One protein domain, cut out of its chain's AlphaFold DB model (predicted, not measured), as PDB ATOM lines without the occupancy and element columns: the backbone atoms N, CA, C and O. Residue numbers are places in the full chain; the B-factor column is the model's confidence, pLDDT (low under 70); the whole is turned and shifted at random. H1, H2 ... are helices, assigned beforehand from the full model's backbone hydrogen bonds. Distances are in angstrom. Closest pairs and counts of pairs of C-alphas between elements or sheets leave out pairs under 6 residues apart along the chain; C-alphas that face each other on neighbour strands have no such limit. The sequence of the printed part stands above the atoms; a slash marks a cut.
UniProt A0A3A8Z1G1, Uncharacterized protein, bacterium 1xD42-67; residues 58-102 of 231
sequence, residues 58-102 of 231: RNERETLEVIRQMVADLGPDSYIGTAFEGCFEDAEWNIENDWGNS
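This is residues 58 to 102 of the 231 residues of an uncharacterized protein of bacterium 1xD42-67 (UniProt A0A3A8Z1G1). Two helices, H1 and H3, run side by side in opposite ways as a flat slab, and the short helix H2 sits in the chain's turn between them at one end. Beyond H3, residues 98 to 102 fold back in an unnamed tail. The printed part has 45 residues with three named helices, in the order H1, H2, H3, and no named strand; its class is all helix. It is only just compact, close to loose, with a radius of gyration of the C-alphas of 11.0 A, and it spans 31 by 19 by 9 A.

The longest helix, H1, holds residues 58 to 72 and measures 21.0 A from C-alpha 58 at (-31.418, 29.029, -14.875) to C-alpha 72 at (-19.506, 36.760, 0.606). H3, residues 87 to 97, measures 15.3 A and ends with C-alpha 97 at (-27.084, 38.506, -23.289). H2, residues 79 to 83, measures 6.2 A.

H1 and H3 touch, and their closest C-alphas, those of Glu 60 and Ile 95, are 7.1 A apart. They run opposite ways at a shallow tilt of 11 degrees, with their centres 11.7 A apart. H1 and H2 only just touch, with 3 pairs of C-alphas within 8 A, and only at the corner by their link. H1 touches H2 with residues 71 to 72 alone, and the closest C-alphas of the two are those of Val 71 and Gly 81, 5.8 A apart. H2 and H3 are apart. In H1, H2 and H3 every O i to N i+4 pair is within hydrogen-bond range.

The C-alphas farthest apart, those of Asp 77 and Asp 98, are 31.2 A from each other. The printed part has no cut. The link from H1 to H2 is short, with 6 residues, and that from H2 to H3 is tight, with 3. The mean pLDDT of the printed part is 96.0, and no printed residue is under 70.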
ATOM      1  N   ARG A  58     -31.006  29.414 -16.238       95.81
ATOM      2  CA  ARG A  58     -31.418  29.029 -14.875       95.81
ATOM      3  C   ARG A  58     -30.273  28.360 -14.116       95.81
ATOM      4  O   ARG A  58     -29.945  28.794 -13.019       95.81
ATOM      5  N   ASN A  59     -29.665  27.329 -14.703       95.94
ATOM      6  CA  ASN A  59     -28.577  26.606 -14.049       95.94
ATOM      7  C   ASN A  59     -27.361  27.505 -13.811       95.94
ATOM      8  O   ASN A  59     -26.713  27.374 -12.776       95.94
ATOM      9  N   GLU A  60     -27.050  28.414 -14.735       97.56
ATOM     10  CA  GLU A  60     -25.951  29.365 -14.551       97.56
ATOM     11  C   GLU A  60     -26.241  30.370 -13.428       97.56
ATOM     12  O   GLU A  60     -25.382  30.552 -12.570       97.56
ATOM     13  N   ARG A  61     -27.459  30.923 -13.334       97.62
ATOM     14  CA  ARG A  61     -27.855  31.818 -12.225       97.62
ATOM     15  C   ARG A  61     -27.828  31.120 -10.866       97.62
ATOM     16  O   ARG A  61     -27.226  31.641  -9.933       97.62
ATOM     17  N   GLU A  62     -28.400  29.919 -10.772       95.62
ATOM     18  CA  GLU A  62     -28.351  29.099  -9.549       95.62
ATOM     19  C   GLU A  62     -26.897  28.806  -9.136       95.62
ATOM     20  O   GLU A  62     -26.555  28.804  -7.956       95.62
ATOM     21  N   THR A  63     -26.010  28.573 -10.112       96.69
ATOM     22  CA  THR A  63     -24.575  28.382  -9.857       96.69
ATOM     23  C   THR A  63     -23.922  29.659  -9.342       96.69
ATOM     24  O   THR A  63     -23.157  29.608  -8.379       96.69
ATOM     25  N   LEU A  64     -24.211  30.783  -9.994       97.81
ATOM     26  CA  LEU A  64     -23.637  32.084  -9.687       97.81
ATOM     27  C   LEU A  64     -23.996  32.533  -8.272       97.81
ATOM     28  O   LEU A  64     -23.123  33.006  -7.553       97.81
ATOM     29  N   GLU A  65     -25.243  32.328  -7.849       97.88
ATOM     30  CA  GLU A  65     -25.715  32.679  -6.507       97.88
ATOM     31  C   GLU A  65     -24.993  31.878  -5.414       97.88
ATOM     32  O   GLU A  65     -24.567  32.443  -4.407       97.88
ATOM     33  N   VAL A  66     -24.750  30.582  -5.644       97.94
ATOM     34  CA  VAL A  66     -23.970  29.747  -4.714       97.94
ATOM     35  C   VAL A  66     -22.526  30.239  -4.603       97.94
ATOM     36  O   VAL A  66     -22.010  30.363  -3.495       97.94
ATOM     37  N   ILE A  67     -21.872  30.544  -5.730       97.94
ATOM     38  CA  ILE A  67     -20.496  31.069  -5.727       97.94
ATOM     39  C   ILE A  67     -20.456  32.434  -5.033       97.94
ATOM     40  O   ILE A  67     -19.576  32.675  -4.210       97.94
ATOM     41  N   ARG A  68     -21.425  33.311  -5.318       97.38
ATOM     42  CA  ARG A  68     -21.547  34.628  -4.688       97.38
ATOM     43  C   ARG A  68     -21.649  34.513  -3.174       97.38
ATOM     44  O   ARG A  68     -20.925  35.216  -2.478       97.38
ATOM     45  N   GLN A  69     -22.479  33.600  -2.668       97.94
ATOM     46  CA  GLN A  69     -22.595  33.372  -1.229       97.94
ATOM     47  C   GLN A  69     -21.284  32.845  -0.631       97.94
ATOM     48  O   GLN A  69     -20.828  33.372   0.376       97.94
ATOM     49  N   MET A  70     -20.636  31.871  -1.283       98.06
ATOM     50  CA  MET A  70     -19.342  31.343  -0.828       98.06
ATOM     51  C   MET A  70     -18.265  32.428  -0.730       98.06
ATOM     52  O   MET A  70     -17.450  32.389   0.185       98.06
ATOM     53  N   VAL A  71     -18.249  33.386  -1.662       97.88
ATOM     54  CA  VAL A  71     -17.313  34.518  -1.629       97.88
ATOM     55  C   VAL A  71     -17.711  35.534  -0.556       97.88
ATOM     56  O   VAL A  71     -16.846  36.001   0.179       97.88
ATOM     57  N   ALA A  72     -19.004  35.838  -0.413       96.12
ATOM     58  CA  ALA A  72     -19.506  36.760   0.606       96.12
ATOM     59  C   ALA A  72     -19.225  36.270   2.040       96.12
ATOM     60  O   ALA A  72     -18.846  37.069   2.896       96.12
ATOM     61  N   ASP A  73     -19.337  34.962   2.288       97.88
ATOM     62  CA  ASP A  73     -19.088  34.340   3.597       97.88
ATOM     63  C   ASP A  73     -17.629  34.492   4.075       97.88
ATOM     64  O   ASP A  73     -17.354  34.374   5.269       97.88
ATOM     65  N   LEU A  74     -16.685  34.784   3.172       97.62
ATOM     66  CA  LEU A  74     -15.280  35.045   3.512       97.62
ATOM     67  C   LEU A  74     -15.041  36.459   4.067       97.62
ATOM     68  O   LEU A  74     -13.974  36.723   4.620       97.62
ATOM     69  N   GLY A  75     -16.017  37.360   3.925       94.31
ATOM     70  CA  GLY A  75     -15.918  38.761   4.321       94.31
ATOM     71  C   GLY A  75     -15.333  39.690   3.238       94.31
ATOM     72  O   GLY A  75     -14.715  39.227   2.272       94.31
ATOM     73  N   PRO A  76     -15.529  41.015   3.396       89.56
ATOM     74  CA  PRO A  76     -15.242  42.024   2.368       89.56
ATOM     75  C   PRO A  76     -13.752  42.186   2.036       89.56
ATOM     76  O   PRO A  76     -13.418  42.483   0.896       89.56
ATOM     77  N   ASP A  77     -12.857  41.927   2.992       93.12
ATOM     78  CA  ASP A  77     -11.404  42.070   2.807       93.12
ATOM     79  C   ASP A  77     -10.722  40.747   2.410       93.12
ATOM     80  O   ASP A  77      -9.504  40.588   2.531       93.12
ATOM     81  N   SER A  78     -11.499  39.747   1.984       97.69
ATOM     82  CA  SER A  78     -10.937  38.468   1.564       97.69
ATOM     83  C   SER A  78     -10.228  38.597   0.214       97.69
ATOM     84  O   SER A  78     -10.747  39.193  -0.728       97.69
ATOM     85  N   TYR A  79      -9.062  37.955   0.074       97.69
ATOM     86  CA  TYR A  79      -8.321  37.939  -1.194       97.69
ATOM     87  C   TYR A  79      -9.150  37.393  -2.366       97.69
ATOM     88  O   TYR A  79      -8.992  37.840  -3.500       97.69
ATOM     89  N   ILE A  80     -10.035  36.427  -2.094       97.44
ATOM     90  CA  ILE A  80     -10.950  35.877  -3.101       97.44
ATOM     91  C   ILE A  80     -12.023  36.908  -3.458       97.44
ATOM     92  O   ILE A  80     -12.296  37.083  -4.641       97.44
ATOM     93  N   GLY A  81     -12.584  37.621  -2.476       96.81
ATOM     94  CA  GLY A  81     -13.526  38.714  -2.712       96.81
ATOM     95  C   GLY A  81     -12.941  39.788  -3.624       96.81
ATOM     96  O   GLY A  81     -13.533  40.088  -4.657       96.81
ATOM     97  N   THR A  82     -11.738  40.278  -3.314       95.56
ATOM     98  CA  THR A  82     -11.031  41.262  -4.153       95.56
ATOM     99  C   THR A  82     -10.780  40.740  -5.569       95.56
ATOM    100  O   THR A  82     -10.961  41.467  -6.538       95.56
ATOM    101  N   ALA A  83     -10.395  39.469  -5.726       95.06
ATOM    102  CA  ALA A  83     -10.155  38.889  -7.048       95.06
ATOM    103  C   ALA A  83     -11.434  38.722  -7.895       95.06
ATOM    104  O   ALA A  83     -11.340  38.645  -9.118       95.06
ATOM    105  N   PHE A  84     -12.607  38.636  -7.260       95.19
ATOM    106  CA  PHE A  84     -13.908  38.483  -7.917       95.19
ATOM    107  C   PHE A  84     -14.650  39.811  -8.127       95.19
ATOM    108  O   PHE A  84     -15.754  39.801  -8.675       95.19
ATOM    109  N   GLU A  85     -14.074  40.944  -7.723       93.56
ATOM    110  CA  GLU A  85     -14.676  42.263  -7.925       93.56
ATOM    111  C   GLU A  85     -14.973  42.499  -9.420       93.56
ATOM    112  O   GLU A  85     -14.127  42.262 -10.286       93.56
ATOM    113  N   GLY A  86     -16.219  42.864  -9.742       93.94
ATOM    114  CA  GLY A  86     -16.715  43.010 -11.118       93.94
ATOM    115  C   GLY A  86     -17.016  41.698 -11.866       93.94
ATOM    116  O   GLY A  86     -17.680  41.717 -12.904       93.94
ATOM    117  N   CYS A  87     -16.569  40.535 -11.372       95.56
ATOM    118  CA  CYS A  87     -16.776  39.255 -12.063       95.56
ATOM    119  C   CYS A  87     -18.221  38.748 -11.953       95.56
ATOM    120  O   CYS A  87     -18.691  38.022 -12.831       95.56
ATOM    121  N   PHE A  88     -18.929  39.095 -10.875       96.56
ATOM    122  CA  PHE A  88     -20.319  38.684 -10.679       96.56
ATOM    123  C   PHE A  88     -21.267  39.430 -11.620       96.56
ATOM    124  O   PHE A  88     -22.154  38.807 -12.197       96.56
ATOM    125  N   GLU A  89     -21.050  40.728 -11.798       95.69
ATOM    126  CA  GLU A  89     -21.779  41.595 -12.721       95.69
ATOM    127  C   GLU A  89     -21.539  41.158 -14.170       95.69
ATOM    128  O   GLU A  89     -22.491  40.997 -14.935       95.69
ATOM    129  N   ASP A  90     -20.282  40.869 -14.528       96.19
ATOM    130  CA  ASP A  90     -19.933  40.296 -15.831       96.19
ATOM    131  C   ASP A  90     -20.667  38.975 -16.082       96.19
ATOM    132  O   ASP A  90     -21.188  38.750 -17.173       96.19
ATOM    133  N   ALA A  91     -20.714  38.089 -15.083       96.81
ATOM    134  CA  ALA A  91     -21.391  36.804 -15.206       96.81
ATOM    135  C   ALA A  91     -22.905  36.975 -15.404       96.81
ATOM    136  O   ALA A  91     -23.468  36.330 -16.284       96.81
ATOM    137  N   GLU A  92     -23.564  37.864 -14.654       96.81
ATOM    138  CA  GLU A  92     -24.986  38.183 -14.858       96.81
ATOM    139  C   GLU A  92     -25.249  38.715 -16.271       96.81
ATOM    140  O   GLU A  92     -26.162  38.254 -16.960       96.81
ATOM    141  N   TRP A  93     -24.413  39.649 -16.723       96.31
ATOM    142  CA  TRP A  93     -24.516  40.271 -18.037       96.31
ATOM    143  C   TRP A  93     -24.278  39.270 -19.174       96.31
ATOM    144  O   TRP A  93     -25.007  39.277 -20.170       96.31
ATOM    145  N   ASN A  94     -23.303  38.374 -19.004       96.88
ATOM    146  CA  ASN A  94     -23.019  37.277 -19.923       96.88
ATOM    147  C   ASN A  94     -24.187  36.297 -20.024       96.88
ATOM    148  O   ASN A  94     -24.579  35.953 -21.137       96.88
ATOM    149  N   ILE A  95     -24.767  35.890 -18.888       97.12
ATOM    150  CA  ILE A  95     -25.929  34.993 -18.856       97.12
ATOM    151  C   ILE A  95     -27.114  35.638 -19.580       97.12
ATOM    152  O   ILE A  95     -27.799  34.979 -20.362       97.12
ATOM    153  N   GLU A  96     -27.393  36.918 -19.324       97.06
ATOM    154  CA  GLU A  96     -28.576  37.567 -19.888       97.06
ATOM    155  C   GLU A  96     -28.468  37.749 -21.403       97.06
ATOM    156  O   GLU A  96     -29.427  37.468 -22.123       97.06
ATOM    157  N   ASN A  97     -27.288  38.122 -21.894       96.62
ATOM    158  CA  ASN A  97     -27.084  38.506 -23.289       96.62
ATOM    159  C   ASN A  97     -26.372  37.444 -24.143       96.62
ATOM    160  O   ASN A  97     -26.055  37.708 -25.301       96.62
ATOM    161  N   ASP A  98     -26.108  36.260 -23.581       95.38
ATOM    162  CA  ASP A  98     -25.374  35.171 -24.236       95.38
ATOM    163  C   ASP A  98     -23.968  35.618 -24.703       95.38
ATOM    164  O   ASP A  98     -23.519  35.346 -25.821       95.38
ATOM    165  N   TRP A  99     -23.265  36.345 -23.825       93.19
ATOM    166  CA  TRP A  99     -21.920  36.884 -24.059       93.19
ATOM    167  C   TRP A  99     -20.824  36.107 -23.321       93.19
ATOM    168  O   TRP A  99     -21.078  35.265 -22.468       93.19
ATOM    169  N   GLY A 100     -19.569  36.392 -23.679       90.06
ATOM    170  CA  GLY A 100     -18.373  35.773 -23.097       90.06
ATOM    171  C   GLY A 100     -17.346  36.810 -22.649       90.06
ATOM    172  O   GLY A 100     -16.163  36.692 -22.993       90.06
ATOM    173  N   ASN A 101     -17.805  37.859 -21.967       91.12
ATOM    174  CA  ASN A 101     -16.947  38.906 -21.423       91.12
ATOM    175  C   ASN A 101     -16.238  38.418 -20.158       91.12
ATOM    176  O   ASN A 101     -16.746  37.574 -19.423       91.12
ATOM    177  N   SER A 102     -15.041  38.934 -19.914       93.69
ATOM    178  CA  SER A 102     -14.337  38.716 -18.657       93.69
ATOM    179  C   SER A 102     -13.428  39.893 -18.366       93.69
ATOM    180  O   SER A 102     -12.928  40.537 -19.294       93.69
TER     181      SER A 102